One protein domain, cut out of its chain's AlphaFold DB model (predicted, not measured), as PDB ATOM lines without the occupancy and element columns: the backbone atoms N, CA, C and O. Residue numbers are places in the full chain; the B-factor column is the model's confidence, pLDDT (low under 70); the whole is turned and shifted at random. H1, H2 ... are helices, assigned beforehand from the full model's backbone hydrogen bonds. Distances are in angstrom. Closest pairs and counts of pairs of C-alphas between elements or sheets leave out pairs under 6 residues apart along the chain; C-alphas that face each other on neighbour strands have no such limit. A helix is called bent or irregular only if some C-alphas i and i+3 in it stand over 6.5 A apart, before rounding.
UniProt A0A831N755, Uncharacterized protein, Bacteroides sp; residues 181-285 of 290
ATOM      1  N   ASN A 181      44.779  -1.180  57.604       88.00
ATOM      2  CA  ASN A 181      43.646  -0.312  57.922       88.00
ATOM      3  C   ASN A 181      43.615   0.903  56.995       88.00
ATOM      4  O   ASN A 181      42.537   1.300  56.563       88.00
ATOM      5  N   GLU A 182      44.778   1.452  56.636       88.69
ATOM      6  CA  GLU A 182      44.865   2.541  55.661       88.69
ATOM      7  C   GLU A 182      44.362   2.096  54.280       88.69
ATOM      8  O   GLU A 182      43.531   2.776  53.671       88.69
ATOM      9  N   ILE A 183      44.814   0.929  53.803       91.06
ATOM     10  CA  ILE A 183      44.368   0.362  52.521       91.06
ATOM     11  C   ILE A 183      42.855   0.121  52.538       91.06
ATOM     12  O   ILE A 183      42.161   0.546  51.616       91.06
ATOM     13  N   CYS A 184      42.330  -0.525  53.580       90.31
ATOM     14  CA  CYS A 184      40.900  -0.794  53.710       90.31
ATOM     15  C   CYS A 184      40.081   0.498  53.816       90.31
ATOM     16  O   CYS A 184      39.045   0.617  53.172       90.31
ATOM     17  N   GLY A 185      40.559   1.493  54.566       86.00
ATOM     18  CA  GLY A 185      39.879   2.780  54.722       86.00
ATOM     19  C   GLY A 185      39.770   3.573  53.417       86.00
ATOM     20  O   GLY A 185      38.786   4.281  53.211       86.00
ATOM     21  N   LYS A 186      40.746   3.431  52.510       87.69
ATOM     22  CA  LYS A 186      40.747   4.072  51.182       87.69
ATOM     23  C   LYS A 186      40.029   3.250  50.104       87.69
ATOM     24  O   LYS A 186      39.710   3.782  49.040       87.69
ATOM     25  N   ALA A 187      39.769   1.967  50.357       87.81
ATOM     26  CA  ALA A 187      39.238   1.014  49.389       87.81
ATOM     27  C   ALA A 187      37.740   1.225  49.103       87.81
ATOM     28  O   ALA A 187      36.869   0.467  49.525       87.81
ATOM     29  N   THR A 188      37.437   2.238  48.301       81.94
ATOM     30  CA  THR A 188      36.083   2.557  47.829       81.94
ATOM     31  C   THR A 188      35.900   2.161  46.356       81.94
ATOM     32  O   THR A 188      36.867   1.878  45.656       81.94
ATOM     33  N   GLY A 189      34.655   2.084  45.866       83.38
ATOM     34  CA  GLY A 189      34.387   1.933  44.422       83.38
ATOM     35  C   GLY A 189      34.275   0.504  43.865       83.38
ATOM     36  O   GLY A 189      34.213   0.326  42.652       83.38
ATOM     37  N   TYR A 190      34.178  -0.532  44.707       89.00
ATOM     38  CA  TYR A 190      34.010  -1.921  44.244       89.00
ATOM     39  C   TYR A 190      32.551  -2.252  43.873       89.00
ATOM     40  O   TYR A 190      31.845  -2.930  44.625       89.00
ATOM     41  N   VAL A 191      32.104  -1.811  42.693       84.50
ATOM     42  CA  VAL A 191      30.705  -1.932  42.217       84.50
ATOM     43  C   VAL A 191      30.167  -3.370  42.286       84.50
ATOM     44  O   VAL A 191      29.068  -3.605  42.780       84.50
ATOM     45  N   SER A 192      30.951  -4.356  41.840       91.38
ATOM     46  CA  SER A 192      30.540  -5.771  41.794       91.38
ATOM     47  C   SER A 192      31.159  -6.627  42.904       91.38
ATOM     48  O   SER A 192      31.281  -7.842  42.743       91.38
ATOM     49  N   ASN A 193      31.541  -6.028  44.042       91.44
ATOM     50  CA  ASN A 193      32.260  -6.720  45.122       91.44
ATOM     51  C   ASN A 193      31.578  -8.031  45.553       91.44
ATOM     52  O   ASN A 193      32.227  -9.069  45.638       91.44
ATOM     53  N   GLY A 194      30.263  -8.006  45.802       93.44
ATOM     54  CA  GLY A 194      29.515  -9.189  46.255       93.44
ATOM     55  C   GLY A 194      29.531 -10.339  45.241       93.44
ATOM     56  O   GLY A 194      29.777 -11.495  45.606       93.44
ATOM     57  N   TYR A 195      29.349 -10.013  43.960       95.25
ATOM     58  CA  TYR A 195      29.435 -10.975  42.863       95.25
ATOM     59  C   TYR A 195      30.860 -11.526  42.714       95.25
ATOM     60  O   TYR A 195      31.054 -12.741  42.735       95.25
ATOM     61  N   ASN A 196      31.869 -10.650  42.651       96.38
ATOM     62  CA  ASN A 196      33.268 -11.042  42.463       96.38
ATOM     63  C   ASN A 196      33.782 -11.907  43.622       96.38
ATOM     64  O   ASN A 196      34.451 -12.912  43.389       96.38
ATOM     65  N   ARG A 197      33.409 -11.591  44.869       96.25
ATOM     66  CA  ARG A 197      33.716 -12.421  46.049       96.25
ATOM     67  C   ARG A 197      33.122 -13.821  45.936       96.25
ATOM     68  O   ARG A 197      33.817 -14.804  46.202       96.25
ATOM     69  N   SER A 198      31.854 -13.915  45.542       96.75
ATOM     70  CA  SER A 198      31.159 -15.196  45.365       96.75
ATOM     71  C   SER A 198      31.800 -16.024  44.251       96.75
ATOM     72  O   SER A 198      32.084 -17.207  44.443       96.75
ATOM     73  N   LEU A 199      32.118 -15.387  43.121       97.00
ATOM     74  CA  LEU A 199      32.804 -16.018  41.997       97.00
ATOM     75  C   LEU A 199      34.193 -16.540  42.390       97.00
ATOM     76  O   LEU A 199      34.509 -17.694  42.109       97.00
ATOM     77  N   LEU A 200      35.015 -15.734  43.069       97.69
ATOM     78  CA  LEU A 200      36.337 -16.168  43.535       97.69
ATOM     79  C   LEU A 200      36.245 -17.322  44.531       97.69
ATOM     80  O   LEU A 200      37.019 -18.270  44.438       97.69
ATOM     81  N   THR A 201      35.270 -17.284  45.440       98.00
ATOM     82  CA  THR A 201      35.020 -18.380  46.387       98.00
ATOM     83  C   THR A 201      34.636 -19.669  45.653       98.00
ATOM     84  O   THR A 201      35.131 -20.749  45.985       98.00
ATOM     85  N   LEU A 202      33.799 -19.572  44.613       97.62
ATOM     86  CA  LEU A 202      33.439 -20.703  43.756       97.62
ATOM     87  C   LEU A 202      34.662 -21.266  43.019       97.62
ATOM     88  O   LEU A 202      34.851 -22.486  42.994       97.62
ATOM     89  N   ILE A 203      35.489 -20.394  42.435       98.25
ATOM     90  CA  ILE A 203      36.722 -20.770  41.731       98.25
ATOM     91  C   ILE A 203      37.679 -21.476  42.689       98.25
ATOM     92  O   ILE A 203      38.093 -22.595  42.393       98.25
ATOM     93  N   LEU A 204      37.956 -20.886  43.855       98.44
ATOM     94  CA  LEU A 204      38.796 -21.471  44.900       98.44
ATOM     95  C   LEU A 204      38.305 -22.877  45.270       98.44
ATOM     96  O   LEU A 204      39.066 -23.834  45.188       98.44
ATOM     97  N   LYS A 205      37.007 -23.039  45.557       98.12
ATOM     98  CA  LYS A 205      36.411 -24.343  45.890       98.12
ATOM     99  C   LYS A 205      36.594 -25.381  44.779       98.12
ATOM    100  O   LYS A 205      36.879 -26.547  45.061       98.12
ATOM    101  N   LYS A 206      36.391 -24.991  43.515       97.94
ATOM    102  CA  LYS A 206      36.559 -25.884  42.354       97.94
ATOM    103  C   LYS A 206      38.031 -26.263  42.144       97.94
ATOM    104  O   LYS A 206      38.301 -27.426  41.855       97.94
ATOM    105  N   LEU A 207      38.955 -25.320  42.331       98.12
ATOM    106  CA  LEU A 207      40.400 -25.540  42.255       98.12
ATOM    107  C   LEU A 207      40.886 -26.487  43.358       98.12
ATOM    108  O   LEU A 207      41.525 -27.488  43.044       98.12
ATOM    109  N   THR A 208      40.487 -26.259  44.615       98.06
ATOM    110  CA  THR A 208      40.822 -27.134  45.751       98.06
ATOM    111  C   THR A 208      40.368 -28.572  45.512       98.06
ATOM    112  O   THR A 208      41.158 -29.497  45.657       98.06
ATOM    113  N   ARG A 209      39.117 -28.782  45.073       97.44
ATOM    114  CA  ARG A 209      38.581 -30.130  44.793       97.44
ATOM    115  C   ARG A 209      39.345 -30.881  43.706       97.44
ATOM    116  O   ARG A 209      39.387 -32.104  43.738       97.44
ATOM    117  N   LYS A 210      39.885 -30.161  42.722       97.06
ATOM    118  CA  LYS A 210      40.636 -30.737  41.599       97.06
ATOM    119  C   LYS A 210      42.149 -30.757  41.846       97.06
ATOM    120  O   LYS A 210      42.870 -31.224  40.974       97.06
ATOM    121  N   ASN A 211      42.616 -30.256  42.994       96.25
ATOM    122  CA  ASN A 211      44.033 -30.043  43.296       96.25
ATOM    123  C   ASN A 211      44.764 -29.257  42.189       96.25
ATOM    124  O   ASN A 211      45.832 -29.639  41.714       96.25
ATOM    125  N   LEU A 212      44.130 -28.180  41.721       97.25
ATOM    126  CA  LEU A 212      44.655 -27.301  40.682       97.25
ATOM    127  C   LEU A 212      44.940 -25.922  41.256       97.25
ATOM    128  O   LEU A 212      44.281 -25.484  42.190       97.25
ATOM    129  N   SER A 213      45.862 -25.209  40.620       97.50
ATOM    130  CA  SER A 213      46.193 -23.835  40.969       97.50
ATOM    131  C   SER A 213      46.202 -22.941  39.731       97.50
ATOM    132  O   SER A 213      46.645 -23.352  38.654       97.50
ATOM    133  N   ILE A 214      45.698 -21.717  39.898       97.94
ATOM    134  CA  ILE A 214      45.820 -20.615  38.928       97.94
ATOM    135  C   ILE A 214      46.968 -19.667  39.280       97.94
ATOM    136  O   ILE A 214      47.161 -18.674  38.592       97.94
ATOM    137  N   THR A 215      47.703 -19.968  40.343       97.19
ATOM    138  CA  THR A 215      48.850 -19.241  40.883       97.19
ATOM    139  C   THR A 215      50.132 -20.075  40.705       97.19
ATOM    140  O   THR A 215      51.104 -19.952  41.419       97.19
ATOM    141  N   ASP A 216      50.202 -20.931  39.692       92.25
ATOM    142  CA  ASP A 216      51.289 -21.904  39.505       92.25
ATOM    143  C   ASP A 216      52.635 -21.329  39.010       92.25
ATOM    144  O   ASP A 216      53.633 -22.054  38.938       92.25
ATOM    145  N   THR A 217      52.662 -20.044  38.660       93.50
ATOM    146  CA  THR A 217      53.844 -19.287  38.217       93.50
ATOM    147  C   THR A 217      53.856 -17.914  38.881       93.50
ATOM    148  O   THR A 217      52.809 -17.407  39.292       93.50
ATOM    149  N   TRP A 218      55.029 -17.285  38.964       94.19
ATOM    150  CA  TRP A 218      55.153 -15.954  39.560       94.19
ATOM    151  C   TRP A 218      54.350 -14.901  38.774       94.19
ATOM    152  O   TRP A 218      53.674 -14.066  39.367       94.19
ATOM    153  N   GLU A 219      54.337 -14.980  37.445       95.31
ATOM    154  CA  GLU A 219      53.553 -14.103  36.571       95.31
ATOM    155  C   GLU A 219      52.055 -14.240  36.860       95.31
ATOM    156  O   GLU A 219      51.320 -13.250  36.877       95.31
ATOM    157  N   ASN A 220      51.595 -15.469  37.113       96.62
ATOM    158  CA  ASN A 220      50.214 -15.715  37.500       96.62
ATOM    159  C   ASN A 220      49.916 -15.218  38.922       96.62
ATOM    160  O   ASN A 220      48.820 -14.707  39.137       96.62
ATOM    161  N   TRP A 221      50.864 -15.278  39.867       96.88
ATOM    162  CA  TRP A 221      50.708 -14.617  41.173       96.88
ATOM    163  C   TRP A 221      50.413 -13.133  41.004       96.88
ATOM    164  O   TRP A 221      49.435 -12.640  41.562       96.88
ATOM    165  N   VAL A 222      51.211 -12.434  40.193       97.25
ATOM    166  CA  VAL A 222      51.034 -10.997  39.941       97.25
ATOM    167  C   VAL A 222      49.693 -10.727  39.259       97.25
ATOM    168  O   VAL A 222      48.911  -9.911  39.744       97.25
ATOM    169  N   LYS A 223      49.373 -11.461  38.184       97.38
ATOM    170  CA  LYS A 223      48.087 -11.349  37.471       97.38
ATOM    171  C   LYS A 223      46.897 -11.510  38.412       97.38
ATOM    172  O   LYS A 223      45.984 -10.686  38.390       97.38
ATOM    173  N   VAL A 224      46.894 -12.556  39.239       98.12
ATOM    174  CA  VAL A 224      45.803 -12.832  40.183       98.12
ATOM    175  C   VAL A 224      45.746 -11.758  41.272       98.12
ATOM    176  O   VAL A 224      44.651 -11.288  41.569       98.12
ATOM    177  N   ALA A 225      46.885 -11.315  41.814       98.12
ATOM    178  CA  ALA A 225      46.935 -10.275  42.842       98.12
ATOM    179  C   ALA A 225      46.313  -8.956  42.359       98.12
ATOM    180  O   ALA A 225      45.375  -8.465  42.983       98.12
ATOM    181  N   PHE A 226      46.754  -8.429  41.211       97.56
ATOM    182  CA  PHE A 226      46.217  -7.180  40.649       97.56
ATOM    183  C   PHE A 226      44.761  -7.309  40.177       97.56
ATOM    184  O   PHE A 226      43.980  -6.362  40.295       97.56
ATOM    185  N   SER A 227      44.357  -8.492  39.708       96.94
ATOM    186  CA  SER A 227      42.958  -8.759  39.347       96.94
ATOM    187  C   SER A 227      42.039  -8.762  40.570       96.94
ATOM    188  O   SER A 227      40.936  -8.220  40.513       96.94
ATOM    189  N   ILE A 228      42.487  -9.339  41.693       97.50
ATOM    190  CA  ILE A 228      41.765  -9.273  42.971       97.50
ATOM    191  C   ILE A 228      41.736  -7.835  43.481       97.50
ATOM    192  O   ILE A 228      40.655  -7.355  43.822       97.50
ATOM    193  N   ALA A 229      42.876  -7.141  43.461       96.31
ATOM    194  CA  ALA A 229      42.991  -5.770  43.945       96.31
ATOM    195  C   ALA A 229      42.053  -4.792  43.224       96.31
ATOM    196  O   ALA A 229      41.564  -3.847  43.829       96.31
ATOM    197  N   SER A 230      41.740  -5.045  41.953       94.69
ATOM    198  CA  SER A 230      40.782  -4.237  41.180       94.69
ATOM    199  C   SER A 230      39.328  -4.662  41.332       94.69
ATOM    200  O   SER A 230      38.429  -3.903  40.983       94.69
ATOM    201  N   SER A 231      39.072  -5.877  41.811       95.44
ATOM    202  CA  SER A 231      37.743  -6.492  41.711       95.44
ATOM    203  C   SER A 231      37.073  -6.747  43.056       95.44
ATOM    204  O   SER A 231      35.849  -6.907  43.098       95.44
ATOM    205  N   VAL A 232      37.843  -6.825  44.145       96.50
ATOM    206  CA  VAL A 232      37.361  -7.216  45.474       96.50
ATOM    207  C   VAL A 232      37.998  -6.362  46.563       96.50
ATOM    208  O   VAL A 232      39.204  -6.137  46.561       96.50
ATOM    209  N   HIS A 233      37.181  -5.953  47.535       96.06
ATOM    210  CA  HIS A 233      37.625  -5.180  48.695       96.06
ATOM    211  C   HIS A 233      38.758  -5.895  49.472       96.06
ATOM    212  O   HIS A 233      38.646  -7.115  49.672       96.06
ATOM    213  N   PRO A 234      39.797  -5.182  49.957       95.62
ATOM    214  CA  PRO A 234      40.977  -5.766  50.603       95.62
ATOM    215  C   PRO A 234      40.681  -6.762  51.723       95.62
ATOM    216  O   PRO A 234      41.308  -7.821  51.748       95.62
ATOM    217  N   ASP A 235      39.675  -6.491  52.566       90.44
ATOM    218  CA  ASP A 235      39.270  -7.390  53.660       90.44
ATOM    219  C   ASP A 235      39.095  -8.838  53.196       90.44
ATOM    220  O   ASP A 235      39.602  -9.770  53.819       90.44
ATOM    221  N   LYS A 236      38.385  -9.035  52.074       95.38
ATOM    222  CA  LYS A 236      38.141 -10.373  51.525       95.38
ATOM    223  C   LYS A 236      39.143 -10.749  50.443       95.38
ATOM    224  O   LYS A 236      39.457 -11.928  50.293       95.38
ATOM    225  N   GLY A 237      39.635  -9.783  49.676       97.12
ATOM    226  CA  GLY A 237      40.559 -10.050  48.582       97.12
ATOM    227  C   GLY A 237      41.901 -10.582  49.073       97.12
ATOM    228  O   GLY A 237      42.385 -11.565  48.515       97.12
ATOM    229  N   ARG A 238      42.438 -10.045  50.177       97.31
ATOM    230  CA  ARG A 238      43.632 -10.587  50.846       97.31
ATOM    231  C   ARG A 238      43.453 -12.060  51.210       97.31
ATOM    232  O   ARG A 238      44.272 -12.893  50.836       97.31
ATOM    233  N   GLU A 239      42.363 -12.387  51.903       97.50
ATOM    234  CA  GLU A 239      42.063 -13.760  52.324       97.50
ATOM    235  C   GLU A 239      41.962 -14.713  51.122       97.50
ATOM    236  O   GLU A 239      42.579 -15.780  51.118       97.50
ATOM    237  N   LEU A 240      41.213 -14.318  50.087       98.44
ATOM    238  CA  LEU A 240      41.010 -15.128  48.884       98.44
ATOM    239  C   LEU A 240      42.307 -15.327  48.098       98.44
ATOM    240  O   LEU A 240      42.564 -16.434  47.628       98.44
ATOM    241  N   PHE A 241      43.131 -14.285  47.971       98.56
ATOM    242  CA  PHE A 241      44.421 -14.376  47.296       98.56
ATOM    243  C   PHE A 241      45.356 -15.365  47.995       98.56
ATOM    244  O   PHE A 241      45.892 -16.264  47.346       98.56
ATOM    245  N   LEU A 242      45.513 -15.243  49.316       98.25
ATOM    246  CA  LEU A 242      46.366 -16.147  50.090       98.25
ATOM    247  C   LEU A 242      45.846 -17.588  50.022       98.25
ATOM    248  O   LEU A 242      46.631 -18.519  49.859       98.25
ATOM    249  N   ALA A 243      44.527 -17.787  50.070       98.44
ATOM    250  CA  ALA A 243      43.933 -19.112  49.915       98.44
ATOM    251  C   ALA A 243      44.208 -19.737  48.536       98.44
ATOM    252  O   ALA A 243      44.475 -20.935  48.469       98.44
ATOM    253  N   LEU A 244      44.188 -18.947  47.455       98.50
ATOM    254  CA  LEU A 244      44.579 -19.412  46.120       98.50
ATOM    255  C   LEU A 244      46.066 -19.786  46.080       98.50
ATOM    256  O   LEU A 244      46.392 -20.886  45.647       98.50
ATOM    257  N   CYS A 245      46.948 -18.930  46.604       98.12
ATOM    258  CA  CYS A 245      48.393 -19.177  46.602       98.12
ATOM    259  C   CYS A 245      48.789 -20.411  47.430       98.12
ATOM    260  O   CYS A 245      49.709 -21.139  47.067       98.12
ATOM    261  N   ARG A 246      48.070 -20.720  48.518       98.00
ATOM    262  CA  ARG A 246      48.312 -21.937  49.317       98.00
ATOM    263  C   ARG A 246      48.062 -23.234  48.539       98.00
ATOM    264  O   ARG A 246      48.616 -24.265  48.919       98.00
ATOM    265  N   LEU A 247      47.302 -23.201  47.439       97.75
ATOM    266  CA  LEU A 247      47.146 -24.355  46.543       97.75
ATOM    267  C   LEU A 247      48.455 -24.731  45.829       97.75
ATOM    268  O   LEU A 247      48.571 -25.848  45.331       97.75
ATOM    269  N   ASP A 248      49.457 -23.846  45.812       96.50
ATOM    270  CA  ASP A 248      50.775 -24.111  45.222       96.50
ATOM    271  C   ASP A 248      51.683 -24.978  46.119       96.50
ATOM    272  O   ASP A 248      52.787 -25.365  45.711       96.50
ATOM    273  N   GLY A 249      51.240 -25.304  47.341       94.19
ATOM    274  CA  GLY A 249      51.945 -26.187  48.269       94.19
ATOM    275  C   GLY A 249      53.366 -25.703  48.564       94.19
ATOM    276  O   GLY A 249      53.571 -24.565  48.972       94.19
ATOM    277  N   ALA A 250      54.368 -26.553  48.323       92.88
ATOM    278  CA  ALA A 250      55.773 -26.241  48.605       92.88
ATOM    279  C   ALA A 250      56.344 -25.059  47.793       92.88
ATOM    280  O   ALA A 250      57.384 -24.512  48.158       92.88
ATOM    281  N   LYS A 251      55.692 -24.658  46.693       90.12
ATOM    282  CA  LYS A 251      56.103 -23.480  45.912       90.12
ATOM    283  C   LYS A 251      55.642 -22.168  46.553       90.12
ATOM    284  O   LYS A 251      56.168 -21.113  46.205       90.12
ATOM    285  N   HIS A 252      54.678 -22.226  47.469       94.06
ATOM    286  CA  HIS A 252      54.111 -21.062  48.126       94.06
ATOM    287  C   HIS A 252      55.006 -20.542  49.255       94.06
ATOM    288  O   HIS A 252      55.513 -21.304  50.078       94.06
ATOM    289  N   ASN A 253      55.139 -19.220  49.345       94.75
ATOM    290  CA  ASN A 253      55.698 -18.547  50.511       94.75
ATOM    291  C   ASN A 253      54.711 -17.478  50.991       94.75
ATOM    292  O   ASN A 253      54.501 -16.481  50.301       94.75
ATOM    293  N   GLU A 254      54.134 -17.686  52.176       94.75
ATOM    294  CA  GLU A 254      53.067 -16.844  52.730       94.75
ATOM    295  C   GLU A 254      53.488 -15.371  52.822       94.75
ATOM    296  O   GLU A 254      52.746 -14.492  52.398       94.75
ATOM    297  N   GLN A 255      54.710 -15.087  53.282       93.56
ATOM    298  CA  GLN A 255      55.205 -13.717  53.440       93.56
ATOM    299  C   GLN A 255      55.365 -12.993  52.095       93.56
ATOM    300  O   GLN A 255      55.050 -11.805  51.988       93.56
ATOM    301  N   LYS A 256      55.840 -13.692  51.057       92.94
ATOM    302  CA  LYS A 256      55.958 -13.136  49.701       92.94
ATOM    303  C   LYS A 256      54.589 -12.884  49.079       92.94
ATOM    304  O   LYS A 256      54.403 -11.832  48.475       92.94
ATOM    305  N   SER A 257      53.638 -13.797  49.257       95.88
ATOM    306  CA  SER A 257      52.263 -13.624  48.776       95.88
ATOM    307  C   SER A 257      51.567 -12.462  49.487       95.88
ATOM    308  O   SER A 257      50.981 -11.602  48.838       95.88
ATOM    309  N   GLU A 258      51.710 -12.369  50.809       95.75
ATOM    310  CA  GLU A 258      51.223 -11.260  51.636       95.75
ATOM    311  C   GLU A 258      51.814  -9.912  51.189       95.75
ATOM    312  O   GLU A 258      51.119  -8.898  51.166       95.75
ATOM    313  N   LYS A 259      53.100  -9.875  50.812       94.06
ATOM    314  CA  LYS A 259      53.724  -8.687  50.209       94.06
ATOM    315  C   LYS A 259      53.119  -8.353  48.856       94.06
ATOM    316  O   LYS A 259      52.685  -7.225  48.680       94.06
ATOM    317  N   LEU A 260      53.005  -9.328  47.967       95.81
ATOM    318  CA  LEU A 260      52.499  -9.091  46.624       95.81
ATOM    319  C   LEU A 260      51.054  -8.572  46.606       95.81
ATOM    320  O   LEU A 260      50.754  -7.666  45.839       95.81
ATOM    321  N   ILE A 261      50.157  -9.111  47.436       97.19
ATOM    322  CA  ILE A 261      48.773  -8.616  47.474       97.19
ATOM    323  C   ILE A 261      48.673  -7.229  48.103       97.19
ATOM    324  O   ILE A 261      47.870  -6.420  47.651       97.19
ATOM    325  N   TRP A 262      49.508  -6.931  49.101       95.62
ATOM    326  CA  TRP A 262      49.619  -5.579  49.643       95.62
ATOM    327  C   TRP A 262      50.114  -4.604  48.566       95.62
ATOM    328  O   TRP A 262      49.446  -3.608  48.308       95.62
ATOM    329  N   ASP A 263      51.201  -4.941  47.860       93.94
ATOM    330  CA  ASP A 263      51.743  -4.134  46.759       93.94
ATOM    331  C   ASP A 263      50.686  -3.921  45.665       93.94
ATOM    332  O   ASP A 263      50.555  -2.816  45.137       93.94
ATOM    333  N   ALA A 264      49.906  -4.961  45.350       95.94
ATOM    334  CA  ALA A 264      48.847  -4.895  44.355       95.94
ATOM    335  C   ALA A 264      47.737  -3.919  44.753       95.94
ATOM    336  O   ALA A 264      47.303  -3.157  43.900       95.94
ATOM    337  N   TYR A 265      47.302  -3.897  46.017       95.44
ATOM    338  CA  TYR A 265      46.329  -2.911  46.498       95.44
ATOM    339  C   TYR A 265      46.899  -1.491  46.543       95.44
ATOM    340  O   TYR A 265      46.198  -0.553  46.171       95.44
ATOM    341  N   SER A 266      48.160  -1.331  46.947       92.31
ATOM    342  CA  SER A 266      48.817  -0.022  47.052       92.31
ATOM    343  C   SER A 266      49.037   0.655  45.698       92.31
ATOM    344  O   SER A 266      48.956   1.876  45.598       92.31
ATOM    345  N   HIS A 267      49.301  -0.125  44.647       89.75
ATOM    346  CA  HIS A 267      49.648   0.387  43.314       89.75
ATOM    347  C   HIS A 267      48.578   0.087  42.260       89.75
ATOM    348  O   HIS A 267      48.854   0.122  41.059       89.75
ATOM    349  N   ASN A 268      47.361  -0.248  42.687       86.94
ATOM    350  CA  ASN A 268      46.314  -0.619  41.755       86.94
ATOM    351  C   ASN A 268      45.827   0.584  40.932       86.94
ATOM    352  O   ASN A 268      45.328   1.555  41.495       86.94
ATOM    353  N   LYS A 269      45.864   0.476  39.599       89.12
ATOM    354  CA  LYS A 269      45.242   1.451  38.683       89.12
ATOM    355  C   LYS A 269      43.958   0.937  38.021       89.12
ATOM    356  O   LYS A 269      43.449   1.565  37.102       89.12
ATOM    357  N   GLY A 270      43.436  -0.211  38.463       88.94
ATOM    358  CA  GLY A 270      42.195  -0.790  37.937       88.94
ATOM    359  C   GLY A 270      42.338  -1.449  36.562       88.94
ATOM    360  O   GLY A 270      41.334  -1.759  35.930       88.94
ATOM    361  N   MET A 271      43.571  -1.677  36.097       89.75
ATOM    362  CA  MET A 271      43.840  -2.181  34.744       89.75
ATOM    363  C   MET A 271      43.636  -3.693  34.585       89.75
ATOM    364  O   MET A 271      43.520  -4.188  33.468       89.75
ATOM    365  N   CYS A 272      43.598  -4.446  35.687       90.62
ATOM    366  CA  CYS A 272      43.406  -5.896  35.670       90.62
ATOM    367  C   CYS A 272      42.026  -6.258  36.207       90.62
ATOM    368  O   CYS A 272      41.754  -6.034  37.379       90.62
ATOM    369  N   SER A 273      41.165  -6.880  35.404       91.50
ATOM    370  CA  SER A 273      39.824  -7.262  35.858       91.50
ATOM    371  C   SER A 273      39.745  -8.711  36.353       91.50
ATOM    372  O   SER A 273      40.637  -9.540  36.146       91.50
ATOM    373  N   ILE A 274      38.602  -9.052  36.952       95.06
ATOM    374  CA  ILE A 274      38.235 -10.422  37.331       95.06
ATOM    375  C   ILE A 274      38.292 -11.415  36.154       95.06
ATOM    376  O   ILE A 274      38.412 -12.624  36.371       95.06
ATOM    377  N   ASP A 275      38.225 -10.942  34.906       94.19
ATOM    378  CA  ASP A 275      38.237 -11.799  33.718       94.19
ATOM    379  C   ASP A 275      39.577 -12.504  33.518       94.19
ATOM    380  O   ASP A 275      39.589 -13.652  33.075       94.19
ATOM    381  N   THR A 276      40.685 -11.906  33.965       94.88
ATOM    382  CA  THR A 276      41.995 -12.570  34.023       94.88
ATOM    383  C   THR A 276      41.921 -13.849  34.853       94.88
ATOM    384  O   THR A 276      42.400 -14.906  34.439       94.88
ATOM    385  N   ILE A 277      41.254 -13.797  36.010       97.50
ATOM    386  CA  ILE A 277      41.084 -14.960  36.887       97.50
ATOM    387  C   ILE A 277      40.149 -15.986  36.247       97.50
ATOM    388  O   ILE A 277      40.442 -17.183  36.281       97.50
ATOM    389  N   LYS A 278      39.057 -15.543  35.604       97.06
ATOM    390  CA  LYS A 278      38.164 -16.443  34.852       97.06
ATOM    391  C   LYS A 278      38.915 -17.166  33.734       97.06
ATOM    392  O   LYS A 278      38.747 -18.373  33.571       97.06
ATOM    393  N   TYR A 279      39.745 -16.449  32.981       95.44
ATOM    394  CA  TYR A 279      40.569 -17.003  31.912       95.44
ATOM    395  C   TYR A 279      41.557 -18.046  32.449       95.44
ATOM    396  O   TYR A 279      41.582 -19.173  31.950       95.44
ATOM    397  N   LEU A 280      42.309 -17.721  33.507       96.88
ATOM    398  CA  LEU A 280      43.244 -18.662  34.133       96.88
ATOM    399  C   LEU A 280      42.527 -19.910  34.668       96.88
ATOM    400  O   LEU A 280      42.995 -21.028  34.453       96.88
ATOM    401  N   ALA A 281      41.364 -19.742  35.300       97.44
ATOM    402  CA  ALA A 281      40.553 -20.854  35.786       97.44
ATOM    403  C   ALA A 281      40.059 -21.750  34.634       97.44
ATOM    404  O   ALA A 281      40.213 -22.971  34.697       97.44
ATOM    405  N   ARG A 282      39.537 -21.170  33.546       96.81
ATOM    406  CA  ARG A 282      39.109 -21.918  32.347       96.81
ATOM    407  C   ARG A 282      40.264 -22.674  31.699       96.81
ATOM    408  O   ARG A 282      40.094 -23.835  31.340       96.81
ATOM    409  N   LYS A 283      41.456 -22.071  31.629       95.62
ATOM    410  CA  LYS A 283      42.676 -22.733  31.134       95.62
ATOM    411  C   LYS A 283      43.057 -23.960  31.974       95.62
ATOM    412  O   LYS A 283      43.654 -24.897  31.455       95.62
ATOM    413  N   LYS A 284      42.687 -23.980  33.257       96.06
ATOM    414  CA  LYS A 284      42.825 -25.135  34.159       96.06
ATOM    415  C   LYS A 284      41.633 -26.104  34.091       96.06
ATOM    416  O   LYS A 284      41.544 -27.018  34.902       96.06
ATOM    417  N   GLY A 285      40.705 -25.931  33.151       95.38
ATOM    418  CA  GLY A 285      39.526 -26.787  33.000       95.38
ATOM    419  C   GLY A 285      38.432 -26.530  34.042       95.38
ATOM    420  O   GLY A 285      37.613 -27.412  34.314       95.38
TER     421      GLY A 285
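What this domain is: This is residues 181 to 285 of the 290 residues of an uncharacterized protein of Bacteroides sp (UniProt A0A831N755). H2, H3, H4 and H6 form a bundle, H5 packs on H3 and H4, and short H1 sits at one end near Pro 234. The printed part has 105 residues with six named helices, H1 to H6, and no named strand: all helix. It is compact, radius of gyration of the C-alphas 12.6 A, spans 35 by 28 by 20 A.

Where its parts are: Find C-alpha 181 at (43.646, -0.312, 57.922), where H1, residues 181 to 186, begins. Read on to H2, residues 193 to 210, 25.7 A; H3, residues 218 to 231, 19.9 A; and H4, residues 234 to 251, 23.8 A, irregular, with C-alphas 247 and 250 9.1 A apart. H5, residues 254 to 266, 18.3 A, precedes H6, residues 274 to 283, which ends at C-alpha 283 (42.676, -22.733, 31.134).

How they stand to each other: H4 touches H2, closest C-alphas Leu 244 and Leu 204, 6.3 A, at a shallow tilt of 16 degrees. H3 touches H5, closest C-alphas Ala 229 and Tyr 265, 5.1 A, and H6, closest C-alphas Ser 227 and Ile 274, 5.4 A. Every O i to N i+4 pair is within hydrogen-bond range in H1, H2, H3, H5 and H6; in H4, 8 of 14.

The domain as a whole: The printed part has no cut and no long link, and no printed residue is under pLDDT 70.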